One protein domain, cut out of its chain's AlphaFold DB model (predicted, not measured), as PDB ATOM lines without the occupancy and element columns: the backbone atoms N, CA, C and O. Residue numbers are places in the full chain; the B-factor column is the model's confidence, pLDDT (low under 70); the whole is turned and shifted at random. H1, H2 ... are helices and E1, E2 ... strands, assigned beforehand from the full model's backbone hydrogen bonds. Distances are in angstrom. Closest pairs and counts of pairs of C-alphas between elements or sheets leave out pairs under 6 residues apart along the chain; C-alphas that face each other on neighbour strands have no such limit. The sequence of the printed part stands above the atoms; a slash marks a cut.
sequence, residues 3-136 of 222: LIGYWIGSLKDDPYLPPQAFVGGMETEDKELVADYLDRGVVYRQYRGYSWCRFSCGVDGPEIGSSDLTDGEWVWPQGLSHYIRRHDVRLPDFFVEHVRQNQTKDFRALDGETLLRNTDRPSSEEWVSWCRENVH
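AT A GLANCE: This is residues 3 to 136 of the 222 residues of an uncharacterized protein of Gimesia panareensis (UniProt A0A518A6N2). A small antiparallel sheet, E1, E2 and E3, sits at one end of a cluster of three short helices in which H2 touches both H4 and H5. H6 lies off beyond edge strand E1, H7 touches no other helix, and much of the remainder is loop, with residues 3 to 18 passing close to the middle and residues 47 to 60 running along the outside. The 134 printed residues hold seven named helices and three named strands, in the order H1, H2, E1, H3, E2, E3, H4, H5, H6, H7, and the sheet's order is E1, E2, E3. The class is mostly helix, though under half of the residues are in named elements. The whole is compact and rounded, with a radius of gyration of the C-alphas of 14.3 A and spans of 37 by 33 by 29 A.

HOW THE PARTS SIT: H1, residues 19 to 22, is close to but not clearly touching H4, residues 80 to 87, the closest C-alphas being those of Pro 19 and Tyr 83 at 7.7 A. H2, residues 28 to 39, touches H4 at a shallow tilt of 34 degrees, only just short of steep, opposite ways; the closest C-alphas, of Ala 35 and Ser 81, are 4.4 A apart. H2 also touches H5, residues 93 to 101, with the C-alphas of Val 34 and Val 99 closest at 6.3 A, and their lines are only just about perpendicular at 72 degrees. H2 only grazes the sheet, with its residues 38 to 39. In the sheet, E1, residues 42 to 46, is antiparallel to E2, residues 67 to 70, with N 44 and O 68 within hydrogen-bond range at 2.8 A. E2 and E3, residues 74 to 77, form an antiparallel hairpin, with N 69 and O 76 at 2.8 A. H3, residues 61 to 64, is close to but not clearly touching H4, with the C-alphas of Ile 64 and His 82 closest at 7.0 A. H6, residues 112 to 117, only grazes the sheet; its closest C-alphas to E1 are those of Gly 112 and Tyr 44, 6.8 A apart. H7, residues 125 to 133, is only just apart from H1, at 8.1 A. In H4, H5, H6 and H7 every O i to N i+4 pair is within hydrogen-bond range, in H2 7 of 8 are, and H1 and H3 are too short for such a pair.

IN THESE COORDINATES: H1 begins at C-alpha 19, (-54.032, -10.710, 0.460). From first to last C-alpha, H2 is 17.2 A long, E1 11.0 A, H5 12.3 A and H7 12.4 A. H7 ends at C-alpha 133, (-63.699, -19.575, 4.776).

THE WHOLE: The C-alphas farthest apart are those of Lys 12 and Thr 104, at 39.2 A. The printed part has no cut. The link from E1 to H3, 14 residues, is long. Mean pLDDT of the printed part is 91.5, with residues 112 to 114 and 116 to 119 under 70.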
ATOM      1  N   LEU A   3     -55.260 -23.485  -9.145       96.62
ATOM      2  CA  LEU A   3     -54.730 -22.138  -8.935       96.62
ATOM      3  C   LEU A   3     -54.561 -21.853  -7.445       96.62
ATOM      4  O   LEU A   3     -55.393 -22.281  -6.652       96.62
ATOM      5  N   ILE A   4     -53.533 -21.088  -7.078       98.25
ATOM      6  CA  ILE A   4     -53.324 -20.590  -5.712       98.25
ATOM      7  C   ILE A   4     -52.665 -19.205  -5.721       98.25
ATOM      8  O   ILE A   4     -51.896 -18.879  -6.622       98.25
ATOM      9  N   GLY A   5     -52.985 -18.372  -4.725       97.31
ATOM     10  CA  GLY A   5     -52.345 -17.066  -4.541       97.31
ATOM     11  C   GLY A   5     -52.803 -15.980  -5.516       97.31
ATOM     12  O   GLY A   5     -52.095 -14.998  -5.723       97.31
ATOM     13  N   TYR A   6     -53.979 -16.152  -6.124       96.38
ATOM     14  CA  TYR A   6     -54.590 -15.140  -6.982       96.38
ATOM     15  C   TYR A   6     -55.412 -14.170  -6.146       96.38
ATOM     16  O   TYR A   6     -56.310 -14.572  -5.403       96.38
ATOM     17  N   TRP A   7     -55.094 -12.891  -6.305       95.94
ATOM     18  CA  TRP A   7     -55.668 -11.795  -5.542       95.94
ATOM     19  C   TRP A   7     -56.532 -10.899  -6.415       95.94
ATOM     20  O   TRP A   7     -56.352 -10.830  -7.631       95.94
ATOM     21  N   ILE A   8     -57.397 -10.132  -5.758       93.75
ATOM     22  CA  ILE A   8     -58.177  -9.073  -6.393       93.75
ATOM     23  C   ILE A   8     -57.264  -8.098  -7.181       93.75
ATOM     24  O   ILE A   8     -56.191  -7.692  -6.707       93.75
ATOM     25  N   GLY A   9     -57.658  -7.740  -8.405       86.69
ATOM     26  CA  GLY A   9     -57.031  -6.697  -9.229       86.69
ATOM     27  C   GLY A   9     -57.852  -5.404  -9.278       86.69
ATOM     28  O   GLY A   9     -57.288  -4.319  -9.401       86.69
ATOM     29  N   SER A  10     -59.170  -5.511  -9.116       85.75
ATOM     30  CA  SER A  10     -60.125  -4.406  -9.082       85.75
ATOM     31  C   SER A  10     -61.301  -4.713  -8.152       85.75
ATOM     32  O   SER A  10     -61.611  -5.869  -7.898       85.75
ATOM     33  N   LEU A  11     -62.038  -3.692  -7.705       75.50
ATOM     34  CA  LEU A  11     -63.249  -3.887  -6.886       75.50
ATOM     35  C   LEU A  11     -64.359  -4.701  -7.581       75.50
ATOM     36  O   LEU A  11     -65.326  -5.077  -6.926       75.50
ATOM     37  N   LYS A  12     -64.243  -4.948  -8.890       78.56
ATOM     38  CA  LYS A  12     -65.182  -5.763  -9.671       78.56
ATOM     39  C   LYS A  12     -64.748  -7.228  -9.787       78.56
ATOM     40  O   LYS A  12     -65.496  -8.020 -10.350       78.56
ATOM     41  N   ASP A  13     -63.570  -7.585  -9.276       77.19
ATOM     42  CA  ASP A  13     -62.992  -8.921  -9.438       77.19
ATOM     43  C   ASP A  13     -63.535  -9.897  -8.381       77.19
ATOM     44  O   ASP A  13     -62.811 -10.389  -7.514       77.19
ATOM     45  N   ASP A  14     -64.829 -10.200  -8.464       76.12
ATOM     46  CA  ASP A  14     -65.412 -11.389  -7.832       76.12
ATOM     47  C   ASP A  14     -64.895 -12.620  -8.613       76.12
ATOM     48  O   ASP A  14     -65.020 -12.633  -9.844       76.12
ATOM     49  N   PRO A  15     -64.250 -13.628  -7.989       88.56
ATOM     50  CA  PRO A  15     -64.341 -13.995  -6.572       88.56
ATOM     51  C   PRO A  15     -63.074 -13.850  -5.725       88.56
ATOM     52  O   PRO A  15     -62.971 -14.488  -4.674       88.56
ATOM     53  N   TYR A  16     -62.098 -13.048  -6.148       93.81
ATOM     54  CA  TYR A  16     -60.815 -12.974  -5.453       93.81
ATOM     55  C   TYR A  16     -60.829 -11.969  -4.301       93.81
ATOM     56  O   TYR A  16     -61.383 -10.875  -4.391       93.81
ATOM     57  N   LEU A  17     -60.161 -12.333  -3.206       94.44
ATOM     58  CA  LEU A  17     -60.000 -11.481  -2.032       94.44
ATOM     59  C   LEU A  17     -58.615 -10.812  -2.014       94.44
ATOM     60  O   LEU A  17     -57.680 -11.281  -2.669       94.44
ATOM     61  N   PRO A  18     -58.463  -9.685  -1.298       95.31
ATOM     62  CA  PRO A  18     -57.163  -9.049  -1.123       95.31
ATOM     63  C   PRO A  18     -56.275  -9.855  -0.155       95.31
ATOM     64  O   PRO A  18     -56.780 -10.372   0.842       95.31
ATOM     65  N   PRO A  19     -54.946  -9.914  -0.368       96.88
ATOM     66  CA  PRO A  19     -54.032 -10.710   0.460       96.88
ATOM     67  C   PRO A  19     -53.963 -10.244   1.923       96.88
ATOM     68  O   PRO A  19     -53.659 -11.027   2.816       96.88
ATOM     69  N   GLN A  20     -54.320  -8.986   2.198       96.12
ATOM     70  CA  GLN A  20     -54.467  -8.421   3.543       96.12
ATOM     71  C   GLN A  20     -55.430  -9.218   4.437       96.12
ATOM     72  O   GLN A  20     -55.340  -9.125   5.660       96.12
ATOM     73  N   ALA A  21     -56.361  -9.965   3.837       96.25
ATOM     74  CA  ALA A  21     -57.302 -10.821   4.547       96.25
ATOM     75  C   ALA A  21     -56.646 -12.054   5.189       96.25
ATOM     76  O   ALA A  21     -57.268 -12.686   6.039       96.25
ATOM     77  N   PHE A  22     -55.409 -12.381   4.808       97.31
ATOM     78  CA  PHE A  22     -54.741 -13.634   5.156       97.31
ATOM     79  C   PHE A  22     -53.368 -13.398   5.790       97.31
ATOM     80  O   PHE A  22     -52.461 -14.189   5.593       97.31
ATOM     81  N   VAL A  23     -53.178 -12.296   6.518       96.31
ATOM     82  CA  VAL A  23     -51.903 -12.007   7.198       96.31
ATOM     83  C   VAL A  23     -51.822 -12.749   8.534       96.31
ATOM     84  O   VAL A  23     -52.741 -12.646   9.351       96.31
ATOM     85  N   GLY A  24     -50.695 -13.420   8.770       92.62
ATOM     86  CA  GLY A  24     -50.374 -14.170   9.981       92.62
ATOM     87  C   GLY A  24     -50.823 -15.631   9.940       92.62
ATOM     88  O   GLY A  24     -51.564 -16.054   9.056       92.62
ATOM     89  N   GLY A  25     -50.392 -16.407  10.937       86.38
ATOM     90  CA  GLY A  25     -50.846 -17.787  11.153       86.38
ATOM     91  C   GLY A  25     -50.019 -18.882  10.473       86.38
ATOM     92  O   GLY A  25     -50.405 -20.039  10.569       86.38
ATOM     93  N   MET A  26     -48.904 -18.545   9.820       89.62
ATOM     94  CA  MET A  26     -47.886 -19.524   9.411       89.62
ATOM     95  C   MET A  26     -46.715 -19.543  10.396       89.62
ATOM     96  O   MET A  26     -46.283 -18.488  10.873       89.62
ATOM     97  N   GLU A  27     -46.160 -20.729  10.637       90.19
ATOM     98  CA  GLU A  27     -44.910 -20.903  11.379       90.19
ATOM     99  C   GLU A  27     -43.716 -20.378  10.572       90.19
ATOM    100  O   GLU A  27     -43.697 -20.448   9.343       90.19
ATOM    101  N   THR A  28     -42.702 -19.833  11.250       87.31
ATOM    102  CA  THR A  28     -41.552 -19.186  10.586       87.31
ATOM    103  C   THR A  28     -40.800 -20.134   9.650       87.31
ATOM    104  O   THR A  28     -40.409 -19.724   8.561       87.31
ATOM    105  N   GLU A  29     -40.631 -21.399  10.044       89.25
ATOM    106  CA  GLU A  29     -39.947 -22.411   9.226       89.25
ATOM    107  C   GLU A  29     -40.716 -22.716   7.932       89.25
ATOM    108  O   GLU A  29     -40.111 -22.846   6.867       89.25
ATOM    109  N   ASP A  30     -42.050 -22.739   7.990       93.75
ATOM    110  CA  ASP A  30     -42.881 -22.969   6.807       93.75
ATOM    111  C   ASP A  30     -42.858 -21.782   5.841       93.75
ATOM    112  O   ASP A  30     -42.972 -21.978   4.635       93.75
ATOM    113  N   LYS A  31     -42.702 -20.546   6.333       95.25
ATOM    114  CA  LYS A  31     -42.687 -19.350   5.469       95.25
ATOM    115  C   LYS A  31     -41.547 -19.396   4.467       95.25
ATOM    116  O   LYS A  31     -41.792 -19.232   3.272       95.25
ATOM    117  N   GLU A  32     -40.329 -19.635   4.945       95.31
ATOM    118  CA  GLU A  32     -39.159 -19.700   4.068       95.31
ATOM    119  C   GLU A  32     -39.218 -20.933   3.168       95.31
ATOM    120  O   GLU A  32     -39.029 -20.811   1.960       95.31
ATOM    121  N   LEU A  33     -39.607 -22.094   3.712       96.25
ATOM    122  CA  LEU A  33     -39.774 -23.317   2.923       96.25
ATOM    123  C   LEU A  33     -40.748 -23.119   1.749       96.25
ATOM    124  O   LEU A  33     -40.448 -23.490   0.612       96.25
ATOM    125  N   VAL A  34     -41.918 -22.536   2.018       98.00
ATOM    126  CA  VAL A  34     -42.951 -22.297   1.004       98.00
ATOM    127  C   VAL A  34     -42.507 -21.227   0.016       98.00
ATOM    128  O   VAL A  34     -42.679 -21.409  -1.187       98.00
ATOM    129  N   ALA A  35     -41.905 -20.133   0.474       97.69
ATOM    130  CA  ALA A  35     -41.442 -19.089  -0.429       97.69
ATOM    131  C   ALA A  35     -40.325 -19.584  -1.371       97.69
ATOM    132  O   ALA A  35     -40.391 -19.331  -2.576       97.69
ATOM    133  N   ASP A  36     -39.365 -20.360  -0.858       96.69
ATOM    134  CA  ASP A  36     -38.289 -20.973  -1.652       96.69
ATOM    135  C   ASP A  36     -38.816 -22.024  -2.635       96.69
ATOM    136  O   ASP A  36     -38.281 -22.206  -3.731       96.69
ATOM    137  N   TYR A  37     -39.873 -22.744  -2.261       97.50
ATOM    138  CA  TYR A  37     -40.566 -23.646  -3.170       97.50
ATOM    139  C   TYR A  37     -41.205 -22.887  -4.340       97.50
ATOM    140  O   TYR A  37     -41.006 -23.262  -5.496       97.50
ATOM    141  N   LEU A  38     -41.931 -21.804  -4.049       97.62
ATOM    142  CA  LEU A  38     -42.631 -21.003  -5.055       97.62
ATOM    143  C   LEU A  38     -41.668 -20.364  -6.064       97.62
ATOM    144  O   LEU A  38     -41.978 -20.346  -7.257       97.62
ATOM    145  N   ASP A  39     -40.499 -19.902  -5.610       96.25
ATOM    146  CA  ASP A  39     -39.468 -19.297  -6.469       96.25
ATOM    147  C   ASP A  39     -38.825 -20.293  -7.444       96.25
ATOM    148  O   ASP A  39     -38.275 -19.895  -8.472       96.25
ATOM    149  N   ARG A  40     -38.883 -21.595  -7.140       95.06
ATOM    150  CA  ARG A  40     -38.333 -22.656  -7.999       95.06
ATOM    151  C   ARG A  40     -39.294 -23.132  -9.083       95.06
ATOM    152  O   ARG A  40     -38.886 -23.959  -9.901       95.06
ATOM    153  N   GLY A  41     -40.542 -22.660  -9.087       94.06
ATOM    154  CA  GLY A  41     -41.534 -23.052 -10.086       94.06
ATOM    155  C   GLY A  41     -41.062 -22.778 -11.517       94.06
ATOM    156  O   GLY A  41     -40.306 -21.840 -11.778       94.06
ATOM    157  N   VAL A  42     -41.517 -23.593 -12.467       93.12
ATOM    158  CA  VAL A  42     -41.259 -23.355 -13.894       93.12
ATOM    159  C   VAL A  42     -42.315 -22.428 -14.476       93.12
ATOM    160  O   VAL A  42     -43.463 -22.442 -14.042       93.12
ATOM    161  N   VAL A  43     -41.942 -21.621 -15.469       92.38
ATOM    162  CA  VAL A  43     -42.876 -20.687 -16.111       92.38
ATOM    163  C   VAL A  43     -44.003 -21.464 -16.794       92.38
ATOM    164  O   VAL A  43     -43.772 -22.192 -17.755       92.38
ATOM    165  N   TYR A  44     -45.227 -21.266 -16.309       91.38
ATOM    166  CA  TYR A  44     -46.454 -21.763 -16.925       91.38
ATOM    167  C   TYR A  44     -46.961 -20.801 -17.999       91.38
ATOM    168  O   TYR A  44     -47.355 -21.217 -19.085       91.38
ATOM    169  N   ARG A  45     -46.959 -19.496 -17.708       91.06
ATOM    170  CA  ARG A  45     -47.444 -18.463 -18.631       91.06
ATOM    171  C   ARG A  45     -46.710 -17.150 -18.410       91.06
ATOM    172  O   ARG A  45     -46.376 -16.809 -17.285       91.06
ATOM    173  N   GLN A  46     -46.501 -16.397 -19.487       92.50
ATOM    174  CA  GLN A  46     -45.866 -15.081 -19.477       92.50
ATOM    175  C   GLN A  46     -46.834 -14.020 -20.011       92.50
ATOM    176  O   GLN A  46     -47.478 -14.224 -21.043       92.50
ATOM    177  N   TYR A  47     -46.895 -12.868 -19.347       93.38
ATOM    178  CA  TYR A  47     -47.731 -11.730 -19.725       93.38
ATOM    179  C   TYR A  47     -46.878 -10.524 -20.151       93.38
ATOM    180  O   TYR A  47     -45.671 -10.478 -19.912       93.38
ATOM    181  N   ARG A  48     -47.505  -9.538 -20.813       93.50
ATOM    182  CA  ARG A  48     -46.835  -8.336 -21.364       93.50
ATOM    183  C   ARG A  48     -46.823  -7.137 -20.405       93.50
ATOM    184  O   ARG A  48     -46.688  -6.002 -20.851       93.50
ATOM    185  N   GLY A  49     -47.005  -7.374 -19.111       92.44
ATOM    186  CA  GLY A  49     -47.038  -6.330 -18.092       92.44
ATOM    187  C   GLY A  49     -46.706  -6.891 -16.720       92.44
ATOM    188  O   GLY A  49     -46.948  -8.069 -16.454       92.44
ATOM    189  N   TYR A  50     -46.134  -6.043 -15.870       93.81
ATOM    190  CA  TYR A  50     -45.809  -6.396 -14.496       93.81
ATOM    191  C   TYR A  50     -47.029  -6.266 -13.589       93.81
ATOM    192  O   TYR A  50     -47.870  -5.384 -13.768       93.81
ATOM    193  N   SER A  51     -47.104  -7.146 -12.597       91.62
ATOM    194  CA  SER A  51     -48.036  -6.996 -11.487       91.62
ATOM    195  C   SER A  51     -47.496  -5.971 -10.473       91.62
ATOM    196  O   SER A  51     -46.421  -5.402 -10.642       91.62
ATOM    197  N   TRP A  52     -48.259  -5.702  -9.416       93.75
ATOM    198  CA  TRP A  52     -47.891  -4.781  -8.338       93.75
ATOM    199  C   TRP A  52     -48.262  -5.370  -6.978       93.75
ATOM    200  O   TRP A  52     -49.212  -6.151  -6.858       93.75
ATOM    201  N   CYS A  53     -47.557  -4.972  -5.920       96.31
ATOM    202  CA  CYS A  53     -47.910  -5.421  -4.579       96.31
ATOM    203  C   CYS A  53     -49.188  -4.727  -4.088       96.31
ATOM    204  O   CYS A  53     -49.263  -3.501  -4.011       96.31
ATOM    205  N   ARG A  54     -50.190  -5.518  -3.684       95.12
ATOM    206  CA  ARG A  54     -51.485  -5.014  -3.179       95.12
ATOM    207  C   ARG A  54     -51.378  -4.342  -1.807       95.12
ATOM    208  O   ARG A  54     -52.325  -3.682  -1.396       95.12
ATOM    209  N   PHE A  55     -50.250  -4.492  -1.111       95.31
ATOM    210  CA  PHE A  55     -49.942  -3.751   0.114       95.31
ATOM    211  C   PHE A  55     -49.324  -2.372  -0.158       95.31
ATOM    212  O   PHE A  55     -49.097  -1.631   0.793       95.31
ATOM    213  N   SER A  56     -49.032  -2.033  -1.420       93.81
ATOM    214  CA  SER A  56     -48.355  -0.785  -1.800       93.81
ATOM    215  C   SER A  56     -47.030  -0.585  -1.055       93.81
ATOM    216  O   SER A  56     -46.716   0.508  -0.596       93.81
ATOM    217  N   CYS A  57     -46.246  -1.658  -0.910       96.19
ATOM    218  CA  CYS A  57     -45.042  -1.679  -0.075       96.19
ATOM    219  C   CYS A  57     -43.789  -1.065  -0.725       96.19
ATOM    220  O   CYS A  57     -42.706  -1.160  -0.153       96.19
ATOM    221  N   GLY A  58     -43.938  -0.444  -1.900       95.12
ATOM    222  CA  GLY A  58     -42.861   0.236  -2.623       95.12
ATOM    223  C   GLY A  58     -41.949  -0.674  -3.447       95.12
ATOM    224  O   GLY A  58     -40.959  -0.194  -3.975       95.12
ATOM    225  N   VAL A  59     -42.270  -1.964  -3.555       95.88
ATOM    226  CA  VAL A  59     -41.563  -2.900  -4.436       95.88
ATOM    227  C   VAL A  59     -41.865  -2.607  -5.907       95.88
ATOM    228  O   VAL A  59     -43.019  -2.343  -6.270       95.88
ATOM    229  N   ASP A  60     -40.839  -2.687  -6.748       95.31
ATOM    230  CA  ASP A  60     -40.969  -2.447  -8.178       95.31
ATOM    231  C   ASP A  60     -41.723  -3.591  -8.875       95.31
ATOM    232  O   ASP A  60     -41.606  -4.768  -8.529       95.31
ATOM    233  N   GLY A  61     -42.504  -3.251  -9.905       92.25
ATOM    234  CA  GLY A  61     -43.292  -4.226 -10.669       92.25
ATOM    235  C   GLY A  61     -42.483  -5.427 -11.192       92.25
ATOM    236  O   GLY A  61     -42.939  -6.560 -11.029       92.25
ATOM    237  N   PRO A  62     -41.281  -5.231 -11.773       94.62
ATOM    238  CA  PRO A  62     -40.405  -6.328 -12.182       94.62
ATOM    239  C   PRO A  62     -40.082  -7.350 -11.089       94.62
ATOM    240  O   PRO A  62     -39.945  -8.527 -11.411       94.62
ATOM    241  N   GLU A  63     -39.999  -6.937  -9.821       93.50
ATOM    242  CA  GLU A  63     -39.730  -7.846  -8.699       93.50
ATOM    243  C   GLU A  63     -40.958  -8.684  -8.315       93.50
ATOM    244  O   GLU A  63     -40.816  -9.825  -7.886       93.50
ATOM    245  N   ILE A  64     -42.175  -8.159  -8.505       96.25
ATOM    246  CA  ILE A  64     -43.408  -8.961  -8.381       96.25
ATOM    247  C   ILE A  64     -43.563  -9.900  -9.577       96.25
ATOM    248  O   ILE A  64     -44.114 -10.995  -9.454       96.25
ATOM    249  N   GLY A  65     -43.083  -9.473 -10.741       95.56
ATOM    250  CA  GLY A  65     -43.032 -10.303 -11.925       95.56
ATOM    251  C   GLY A  65     -44.234 -10.163 -12.853       95.56
ATOM    252  O   GLY A  65     -45.125  -9.326 -12.682       95.56
ATOM    253  N   SER A  66     -44.205 -10.971 -13.908       96.38
ATOM    254  CA  SER A  66     -45.137 -10.893 -15.048       96.38
ATOM    255  C   SER A  66     -45.527 -12.273 -15.577       96.38
ATOM    256  O   SER A  66     -45.973 -12.405 -16.717       96.38
ATOM    257  N   SER A  67     -45.353 -13.302 -14.753       95.81
ATOM    258  CA  SER A  67     -45.514 -14.699 -15.139       95.81
ATOM    259  C   SER A  67     -46.335 -15.450 -14.098       95.81
ATOM    260  O   SER A  67     -46.337 -15.086 -12.920       95.81
ATOM    261  N   ASP A  68     -46.975 -16.528 -14.532       95.62
ATOM    262  CA  ASP A  68     -47.440 -17.589 -13.644       95.62
ATOM    263  C   ASP A  68     -46.416 -18.725 -13.671       95.62
ATOM    264  O   ASP A  68     -45.874 -19.062 -14.731       95.62
ATOM    265  N   LEU A  69     -46.164 -19.317 -12.511       95.31
ATOM    266  CA  LEU A  69     -45.276 -20.451 -12.302       95.31
ATOM    267  C   LEU A  69     -46.084 -21.707 -11.949       95.31
ATOM    268  O   LEU A  69     -47.248 -21.616 -11.558       95.31
ATOM    269  N   THR A  70     -45.471 -22.879 -12.098       94.25
ATOM    270  CA  THR A  70     -46.085 -24.174 -11.783       94.25
ATOM    271  C   THR A  70     -45.060 -25.225 -11.350       94.25
ATOM    272  O   THR A  70     -43.881 -25.145 -11.696       94.25
ATOM    273  N   ASP A  71     -45.528 -26.241 -10.626       93.94
ATOM    274  CA  ASP A  71     -44.839 -27.508 -10.332       93.94
ATOM    275  C   ASP A  71     -45.448 -28.719 -11.081       93.94
ATOM    276  O   ASP A  71     -45.088 -29.876 -10.815       93.94
ATOM    277  N   GLY A  72     -46.399 -28.455 -11.986       90.94
ATOM    278  CA  GLY A  72     -47.192 -29.441 -12.721       90.94
ATOM    279  C   GLY A  72     -48.541 -29.800 -12.082       90.94
ATOM    280  O   GLY A  72     -49.371 -30.416 -12.753       90.94
ATOM    281  N   GLU A  73     -48.803 -29.404 -10.835       92.81
ATOM    282  CA  GLU A  73     -50.083 -29.640 -10.148       92.81
ATOM    283  C   GLU A  73     -50.788 -28.323  -9.806       92.81
ATOM    284  O   GLU A  73     -51.975 -28.140 -10.119       92.81
ATOM    285  N   TRP A  74     -50.031 -27.389  -9.240       95.69
ATOM    286  CA  TRP A  74     -50.445 -26.049  -8.866       95.69
ATOM    287  C   TRP A  74     -49.894 -25.013  -9.838       95.69
ATOM    288  O   TRP A  74     -48.827 -25.175 -10.425       95.69
ATOM    289  N   VAL A  75     -50.631 -23.921  -9.997       96.19
ATOM    290  CA  VAL A  75     -50.224 -22.746 -10.764       96.19
ATOM    291  C   VAL A  75     -50.399 -21.521  -9.874       96.19
ATOM    292  O   VAL A  75     -51.455 -21.347  -9.261       96.19
ATOM    293  N   TRP A  76     -49.392 -20.655  -9.815       97.94
ATOM    294  CA  TRP A  76     -49.388 -19.464  -8.962       97.94
ATOM    295  C   TRP A  76     -48.719 -18.266  -9.642       97.94
ATOM    296  O   TRP A  76     -47.859 -18.460 -10.499       97.94
ATOM    297  N   PRO A  77     -49.050 -17.022  -9.255       97.69
ATOM    298  CA  PRO A  77     -48.334 -15.849  -9.744       97.69
ATOM    299  C   PRO A  77     -46.880 -15.841  -9.257       97.69
ATOM    300  O   PRO A  77     -46.624 -16.133  -8.089       97.69
ATOM    301  N   GLN A  78     -45.940 -15.420 -10.108       97.69
ATOM    302  CA  GLN A  78     -44.507 -15.315  -9.784       97.69
ATOM    303  C   GLN A  78     -44.253 -14.597  -8.448       97.69
ATOM    304  O   GLN A  78     -43.459 -15.054  -7.636       97.69
ATOM    305  N   GLY A  79     -44.979 -13.510  -8.188       97.56
ATOM    306  CA  GLY A  79     -44.826 -12.717  -6.972       97.56
ATOM    307  C   GLY A  79     -45.450 -13.317  -5.712       97.56
ATOM    308  O   GLY A  79     -45.492 -12.625  -4.699       97.56
ATOM    309  N   LEU A  80     -45.981 -14.546  -5.722       98.56
ATOM    310  CA  LEU A  80     -46.631 -15.119  -4.535       98.56
ATOM    311  C   LEU A  80     -45.664 -15.245  -3.346       98.56
ATOM    312  O   LEU A  80     -46.041 -14.919  -2.220       98.56
ATOM    313  N   SER A  81     -44.408 -15.622  -3.593       98.00
ATOM    314  CA  SER A  81     -43.369 -15.724  -2.558       98.00
ATOM    315  C   SER A  81     -43.106 -14.388  -1.851       98.00
ATOM    316  O   SER A  81     -42.909 -14.359  -0.634       98.00
ATOM    317  N   HIS A  82     -43.200 -13.263  -2.572       98.00
ATOM    318  CA  HIS A  82     -43.091 -11.921  -1.995       98.00
ATOM    319  C   HIS A  82     -44.153 -11.681  -0.915       98.00
ATOM    320  O   HIS A  82     -43.839 -11.142   0.145       98.00
ATOM    321  N   TYR A  83     -45.400 -12.099  -1.141       98.19
ATOM    322  CA  TYR A  83     -46.471 -11.927  -0.154       98.19
ATOM    323  C   TYR A  83     -46.216 -12.721   1.129       98.19
ATOM    324  O   TYR A  83     -46.515 -12.228   2.215       98.19
ATOM    325  N   ILE A  84     -45.619 -13.907   1.023       97.88
ATOM    326  CA  ILE A  84     -45.268 -14.722   2.189       97.88
ATOM    327  C   ILE A  84     -44.118 -14.061   2.954       97.88
ATOM    328  O   ILE A  84     -44.290 -13.683   4.111       97.88
ATOM    329  N   ARG A  85     -42.975 -13.823   2.293       96.25
ATOM    330  CA  ARG A  85     -41.771 -13.288   2.959       96.25
ATOM    331  C   ARG A  85     -41.967 -11.878   3.507       96.25
ATOM    332  O   ARG A  85     -41.517 -11.562   4.605       96.25
ATOM    333  N   ARG A  86     -42.606 -10.994   2.733       97.25
ATOM    334  CA  ARG A  86     -42.683  -9.563   3.065       97.25
ATOM    335  C   ARG A  86     -43.907  -9.203   3.895       97.25
ATOM    336  O   ARG A  86     -43.849  -8.234   4.654       97.25
ATOM    337  N   HIS A  87     -45.007  -9.929   3.711       97.12
ATOM    338  CA  HIS A  87     -46.315  -9.557   4.248       97.12
ATOM    339  C   HIS A  87     -46.943 -10.615   5.147       97.12
ATOM    340  O   HIS A  87     -48.050 -10.386   5.628       97.12
ATOM    341  N   ASP A  88     -46.239 -11.718   5.404       96.75
ATOM    342  CA  ASP A  88     -46.715 -12.810   6.249       96.75
ATOM    343  C   ASP A  88     -48.081 -13.346   5.797       96.75
ATOM    344  O   ASP A  88     -48.961 -13.639   6.602       96.75
ATOM    345  N   VAL A  89     -48.306 -13.386   4.481       97.62
ATOM    346  CA  VAL A  89     -49.553 -13.907   3.921       97.62
ATOM    347  C   VAL A  89     -49.532 -15.426   4.029       97.62
ATOM    348  O   VAL A  89     -48.676 -16.072   3.428       97.62
ATOM    349  N   ARG A  90     -50.488 -15.992   4.768       96.94
ATOM    350  CA  ARG A  90     -50.640 -17.439   4.903       96.94
ATOM    351  C   ARG A  90     -51.291 -18.074   3.681       96.94
ATOM    352  O   ARG A  90     -52.154 -17.479   3.032       96.94
ATOM    353  N   LEU A  91     -50.910 -19.320   3.431       97.69
ATOM    354  CA  LEU A  91     -51.520 -20.201   2.441       97.69
ATOM    355  C   LEU A  91     -52.289 -21.344   3.135       97.69
ATOM    356  O   LEU A  91     -52.147 -21.522   4.344       97.69
ATOM    357  N   PRO A  92     -53.127 -22.101   2.403       97.19
ATOM    358  CA  PRO A  92     -53.852 -23.235   2.957       97.19
ATOM    359  C   PRO A  92     -52.915 -24.349   3.427       97.19
ATOM    360  O   PRO A  92     -51.956 -24.681   2.727       97.19
ATOM    361  N   ASP A  93     -53.254 -25.006   4.537       96.12
ATOM    362  CA  ASP A  93     -52.445 -26.097   5.104       96.12
ATOM    363  C   ASP A  93     -52.228 -27.250   4.114       96.12
ATOM    364  O   ASP A  93     -51.144 -27.823   4.063       96.12
ATOM    365  N   PHE A  94     -53.220 -27.553   3.265       96.06
ATOM    366  CA  PHE A  94     -53.076 -28.580   2.226       96.06
ATOM    367  C   PHE A  94     -51.980 -28.239   1.208       96.06
ATOM    368  O   PHE A  94     -51.321 -29.136   0.686       96.06
ATOM    369  N   PHE A  95     -51.759 -26.952   0.929       97.69
ATOM    370  CA  PHE A  95     -50.709 -26.518   0.017       97.69
ATOM    371  C   PHE A  95     -49.351 -26.510   0.718       97.69
ATOM    372  O   PHE A  95     -48.357 -26.922   0.130       97.69
ATOM    373  N   VAL A  96     -49.304 -26.106   1.991       97.06
ATOM    374  CA  VAL A  96     -48.078 -26.195   2.800       97.06
ATOM    375  C   VAL A  96     -47.613 -27.652   2.909       97.06
ATOM    376  O   VAL A  96     -46.433 -27.945   2.722       97.06
ATOM    377  N   GLU A  97     -48.537 -28.587   3.126       96.81
ATOM    378  CA  GLU A  97     -48.226 -30.016   3.152       96.81
ATOM    379  C   GLU A  97     -47.742 -30.529   1.787       96.81
ATOM    380  O   GLU A  97     -46.736 -31.236   1.711       96.81
ATOM    381  N   HIS A  98     -48.381 -30.100   0.694       97.00
ATOM    382  CA  HIS A  98     -47.909 -30.386  -0.665       97.00
ATOM    383  C   HIS A  98     -46.464 -29.915  -0.890       97.00
ATOM    384  O   HIS A  98     -45.641 -30.661  -1.430       97.00
ATOM    385  N   VAL A  99     -46.130 -28.703  -0.436       97.00
ATOM    386  CA  VAL A  99     -44.768 -28.156  -0.500       97.00
ATOM    387  C   VAL A  99     -43.782 -29.038   0.263       97.00
ATOM    388  O   VAL A  99     -42.740 -29.400  -0.290       97.00
ATOM    389  N   ARG A 100     -44.105 -29.429   1.503       95.88
ATOM    390  CA  ARG A 100     -43.237 -30.285   2.331       95.88
ATOM    391  C   ARG A 100     -42.940 -31.619   1.650       95.88
ATOM    392  O   ARG A 100     -41.788 -32.055   1.623       95.88
ATOM    393  N   GLN A 101     -43.950 -32.230   1.037       96.56
ATOM    394  CA  GLN A 101     -43.813 -33.502   0.320       96.56
ATOM    395  C   GLN A 101     -42.992 -33.381  -0.973       96.56
ATOM    396  O   GLN A 101     -42.374 -34.354  -1.405       96.56
ATOM    397  N   ASN A 102     -42.943 -32.191  -1.578       95.00
ATOM    398  CA  ASN A 102     -42.300 -31.950  -2.871       95.00
ATOM    399  C   ASN A 102     -41.042 -31.069  -2.783       95.00
ATOM    400  O   ASN A 102     -40.541 -30.609  -3.809       95.00
ATOM    401  N   GLN A 103     -40.489 -30.841  -1.589       89.81
ATOM    402  CA  GLN A 103     -39.379 -29.903  -1.384       89.81
ATOM    403  C   GLN A 103     -38.133 -30.212  -2.237       89.81
ATOM    404  O   GLN A 103     -37.452 -29.292  -2.688       89.81
ATOM    405  N   THR A 104     -37.845 -31.486  -2.514       88.50
ATOM    406  CA  THR A 104     -36.674 -31.925  -3.297       88.50
ATOM    407  C   THR A 104     -36.968 -32.131  -4.782       88.50
ATOM    408  O   THR A 104     -36.066 -32.502  -5.532       88.50
ATOM    409  N   LYS A 105     -38.211 -31.907  -5.225       87.12
ATOM    410  CA  LYS A 105     -38.613 -32.127  -6.615       87.12
ATOM    411  C   LYS A 105     -37.909 -31.123  -7.532       87.12
ATOM    412  O   LYS A 105     -37.888 -29.923  -7.259       87.12
ATOM    413  N   ASP A 106     -37.324 -31.622  -8.620       85.06
ATOM    414  CA  ASP A 106     -36.735 -30.785  -9.665       85.06
ATOM    415  C   ASP A 106     -37.772 -30.521 -10.759       85.06
ATOM    416  O   ASP A 106     -38.077 -31.383 -11.584       85.06
ATOM    417  N   PHE A 107     -38.328 -29.312 -10.757       82.69
ATOM    418  CA  PHE A 107     -39.342 -28.904 -11.726       82.69
ATOM    419  C   PHE A 107     -38.770 -28.651 -13.120       82.69
ATOM    420  O   PHE A 107     -39.535 -28.625 -14.075       82.69
ATOM    421  N   ARG A 108     -37.444 -28.519 -13.284       75.31
ATOM    422  CA  ARG A 108     -36.825 -28.282 -14.604       75.31
ATOM    423  C   ARG A 108     -37.011 -29.447 -15.572       75.31
ATOM    424  O   ARG A 108     -36.882 -29.260 -16.776       75.31
ATOM    425  N   ALA A 109     -37.315 -30.632 -15.048       76.00
ATOM    426  CA  ALA A 109     -37.675 -31.796 -15.846       76.00
ATOM    427  C   ALA A 109     -39.088 -31.701 -16.453       76.00
ATOM    428  O   ALA A 109     -39.451 -32.535 -17.281       76.00
ATOM    429  N   LEU A 110     -39.896 -30.714 -16.046       78.38
ATOM    430  CA  LEU A 110     -41.204 -30.467 -16.639       78.38
ATOM    431  C   LEU A 110     -41.030 -29.776 -17.991       78.38
ATOM    432  O   LEU A 110     -40.483 -28.678 -18.086       78.38
ATOM    433  N   ASP A 111     -41.533 -30.417 -19.039       71.00
ATOM    434  CA  ASP A 111     -41.578 -29.827 -20.368       71.00
ATOM    435  C   ASP A 111     -42.662 -28.738 -20.433       71.00
ATOM    436  O   ASP A 111     -43.865 -29.018 -20.390       71.00
ATOM    437  N   GLY A 112     -42.227 -27.480 -20.549       64.25
ATOM    438  CA  GLY A 112     -43.107 -26.316 -20.660       64.25
ATOM    439  C   GLY A 112     -44.034 -26.366 -21.878       64.25
ATOM    440  O   GLY A 112     -45.151 -25.851 -21.813       64.25
ATOM    441  N   GLU A 113     -43.629 -27.030 -22.966       65.44
ATOM    442  CA  GLU A 113     -44.480 -27.184 -24.149       65.44
ATOM    443  C   GLU A 113     -45.635 -28.160 -23.873       65.44
ATOM    444  O   GLU A 113     -46.785 -27.887 -24.228       65.44
ATOM    445  N   THR A 114     -45.363 -29.251 -23.154       65.88
ATOM    446  CA  THR A 114     -46.385 -30.195 -22.680       65.88
ATOM    447  C   THR A 114     -47.339 -29.554 -21.664       65.88
ATOM    448  O   THR A 114     -48.551 -29.757 -21.752       65.88
ATOM    449  N   LEU A 115     -46.831 -28.729 -20.742       70.50
ATOM    450  CA  LEU A 115     -47.660 -28.018 -19.755       70.50
ATOM    451  C   LEU A 115     -48.621 -27.008 -20.402       70.50
ATOM    452  O   LEU A 115     -49.766 -26.884 -19.969       70.50
ATOM    453  N   LEU A 116     -48.177 -26.317 -21.456       65.69
ATOM    454  CA  LEU A 116     -48.991 -25.361 -22.216       65.69
ATOM    455  C   LEU A 116     -50.029 -26.033 -23.122       65.69
ATOM    456  O   LEU A 116     -51.095 -25.462 -23.356       65.69
ATOM    457  N   ARG A 117     -49.727 -27.230 -23.643       64.44
ATOM    458  CA  ARG A 117     -50.643 -28.020 -24.487       64.44
ATOM    459  C   ARG A 117     -51.755 -28.697 -23.694       64.44
ATOM    460  O   ARG A 117     -52.732 -29.132 -24.299       64.44
ATOM    461  N   ASN A 118     -51.619 -28.793 -22.372       58.78
ATOM    462  CA  ASN A 118     -52.666 -29.334 -21.523       58.78
ATOM    463  C   ASN A 118     -53.870 -28.373 -21.539       58.78
ATOM    464  O   ASN A 118     -53.813 -27.269 -20.998       58.78
ATOM    465  N   THR A 119     -54.939 -28.767 -22.236       53.19
ATOM    466  CA  THR A 119     -56.106 -27.923 -22.549       53.19
ATOM    467  C   THR A 119     -56.988 -27.617 -21.342       53.19
ATOM    468  O   THR A 119     -57.871 -26.761 -21.427       53.19
ATOM    469  N   ASP A 120     -56.755 -28.292 -20.219       70.94
ATOM    470  CA  ASP A 120     -57.528 -28.097 -19.003       70.94
ATOM    471  C   ASP A 120     -57.081 -26.817 -18.298       70.94
ATOM    472  O   ASP A 120     -56.038 -26.751 -17.637       70.94
ATOM    473  N   ARG A 121     -57.905 -25.775 -18.442       83.25
ATOM    474  CA  ARG A 121     -57.755 -24.516 -17.710       83.25
ATOM    475  C   ARG A 121     -57.631 -24.825 -16.209       83.25
ATOM    476  O   ARG A 121     -58.523 -25.477 -15.665       83.25
ATOM    477  N   PRO A 122     -56.576 -24.345 -15.525       90.75
ATOM    478  CA  PRO A 122     -56.449 -24.543 -14.089       90.75
ATOM    479  C   PRO A 122     -57.679 -24.019 -13.335       90.75
ATOM    480  O   PRO A 122     -58.160 -22.919 -13.623       90.75
ATOM    481  N   SER A 123     -58.184 -24.797 -12.378       93.88
ATOM    482  CA  SER A 123     -59.357 -24.416 -11.580       93.88
ATOM    483  C   SER A 123     -58.954 -23.545 -10.391       93.88
ATOM    484  O   SER A 123     -57.971 -23.838  -9.713       93.88
ATOM    485  N   SER A 124     -59.728 -22.494 -10.110       94.56
ATOM    486  CA  SER A 124     -59.580 -21.658  -8.907       94.56
ATOM    487  C   SER A 124     -60.563 -22.000  -7.792       94.56
ATOM    488  O   SER A 124     -60.569 -21.308  -6.779       94.56
ATOM    489  N   GLU A 125     -61.420 -23.006  -7.964       95.19
ATOM    490  CA  GLU A 125     -62.528 -23.283  -7.038       95.19
ATOM    491  C   GLU A 125     -62.044 -23.545  -5.610       95.19
ATOM    492  O   GLU A 125     -62.519 -22.905  -4.675       95.19
ATOM    493  N   GLU A 126     -61.044 -24.412  -5.447       96.00
ATOM    494  CA  GLU A 126     -60.486 -24.768  -4.137       96.00
ATOM    495  C   GLU A 126     -59.851 -23.559  -3.438       96.00
ATOM    496  O   GLU A 126     -60.104 -23.300  -2.262       96.00
ATOM    497  N   TRP A 127     -59.100 -22.752  -4.189       96.88
ATOM    498  CA  TRP A 127     -58.493 -21.523  -3.684       96.88
ATOM    499  C   TRP A 127     -59.527 -20.490  -3.240       96.88
ATOM    500  O   TRP A 127     -59.411 -19.906  -2.161       96.88
ATOM    501  N   VAL A 128     -60.555 -20.277  -4.059       96.75
ATOM    502  CA  VAL A 128     -61.630 -19.323  -3.776       96.75
ATOM    503  C   VAL A 128     -62.461 -19.781  -2.579       96.75
ATOM    504  O   VAL A 128     -62.791 -18.952  -1.728       96.75
ATOM    505  N   SER A 129     -62.775 -21.077  -2.481       97.06
ATOM    506  CA  SER A 129     -63.496 -21.635  -1.331       97.06
ATOM    507  C   SER A 129     -62.704 -21.423  -0.048       97.06
ATOM    508  O   SER A 129     -63.217 -20.824   0.897       97.06
ATOM    509  N   TRP A 130     -61.419 -21.795  -0.055       97.50
ATOM    510  CA  TRP A 130     -60.556 -21.596   1.105       97.50
ATOM    511  C   TRP A 130     -60.486 -20.119   1.506       97.50
ATOM    512  O   TRP A 130     -60.681 -19.800   2.678       97.50
ATOM    513  N   CYS A 131     -60.297 -19.209   0.544       96.62
ATOM    514  CA  CYS A 131     -60.247 -17.770   0.800       96.62
ATOM    515  C   CYS A 131     -61.506 -17.253   1.508       96.62
ATOM    516  O   CYS A 131     -61.402 -16.438   2.423       96.62
ATOM    517  N   ARG A 132     -62.693 -17.713   1.100       95.06
ATOM    518  CA  ARG A 132     -63.971 -17.296   1.700       95.06
ATOM    519  C   ARG A 132     -64.112 -17.763   3.147       95.06
ATOM    520  O   ARG A 132     -64.659 -17.030   3.966       95.06
ATOM    521  N   GLU A 133     -63.598 -18.946   3.454       95.94
ATOM    522  CA  GLU A 133     -63.699 -19.575   4.776       95.94
ATOM    523  C   GLU A 133     -62.600 -19.118   5.749       95.94
ATOM    524  O   GLU A 133     -62.760 -19.239   6.960       95.94
ATOM    525  N   ASN A 134     -61.491 -18.568   5.238       96.25
ATOM    526  CA  ASN A 134     -60.267 -18.328   6.012       96.25
ATOM    527  C   ASN A 134     -59.883 -16.849   6.154       96.25
ATOM    528  O   ASN A 134     -58.735 -16.530   6.486       96.25
ATOM    529  N   VAL A 135     -60.828 -15.933   5.937       95.19
ATOM    530  CA  VAL A 135     -60.609 -14.503   6.184       95.19
ATOM    531  C   VAL A 135     -60.307 -14.268   7.664       95.19
ATOM    532  O   VAL A 135     -61.088 -14.636   8.539       95.19
ATOM    533  N   HIS A 136     -59.184 -13.613   7.952       94.06
ATOM    534  CA  HIS A 136     -58.765 -13.346   9.321       94.06
ATOM    535  C   HIS A 136     -59.709 -12.348  10.019       94.06
ATOM    536  O   HIS A 136     -60.085 -11.313   9.458       94.06
TER     537      HIS A 136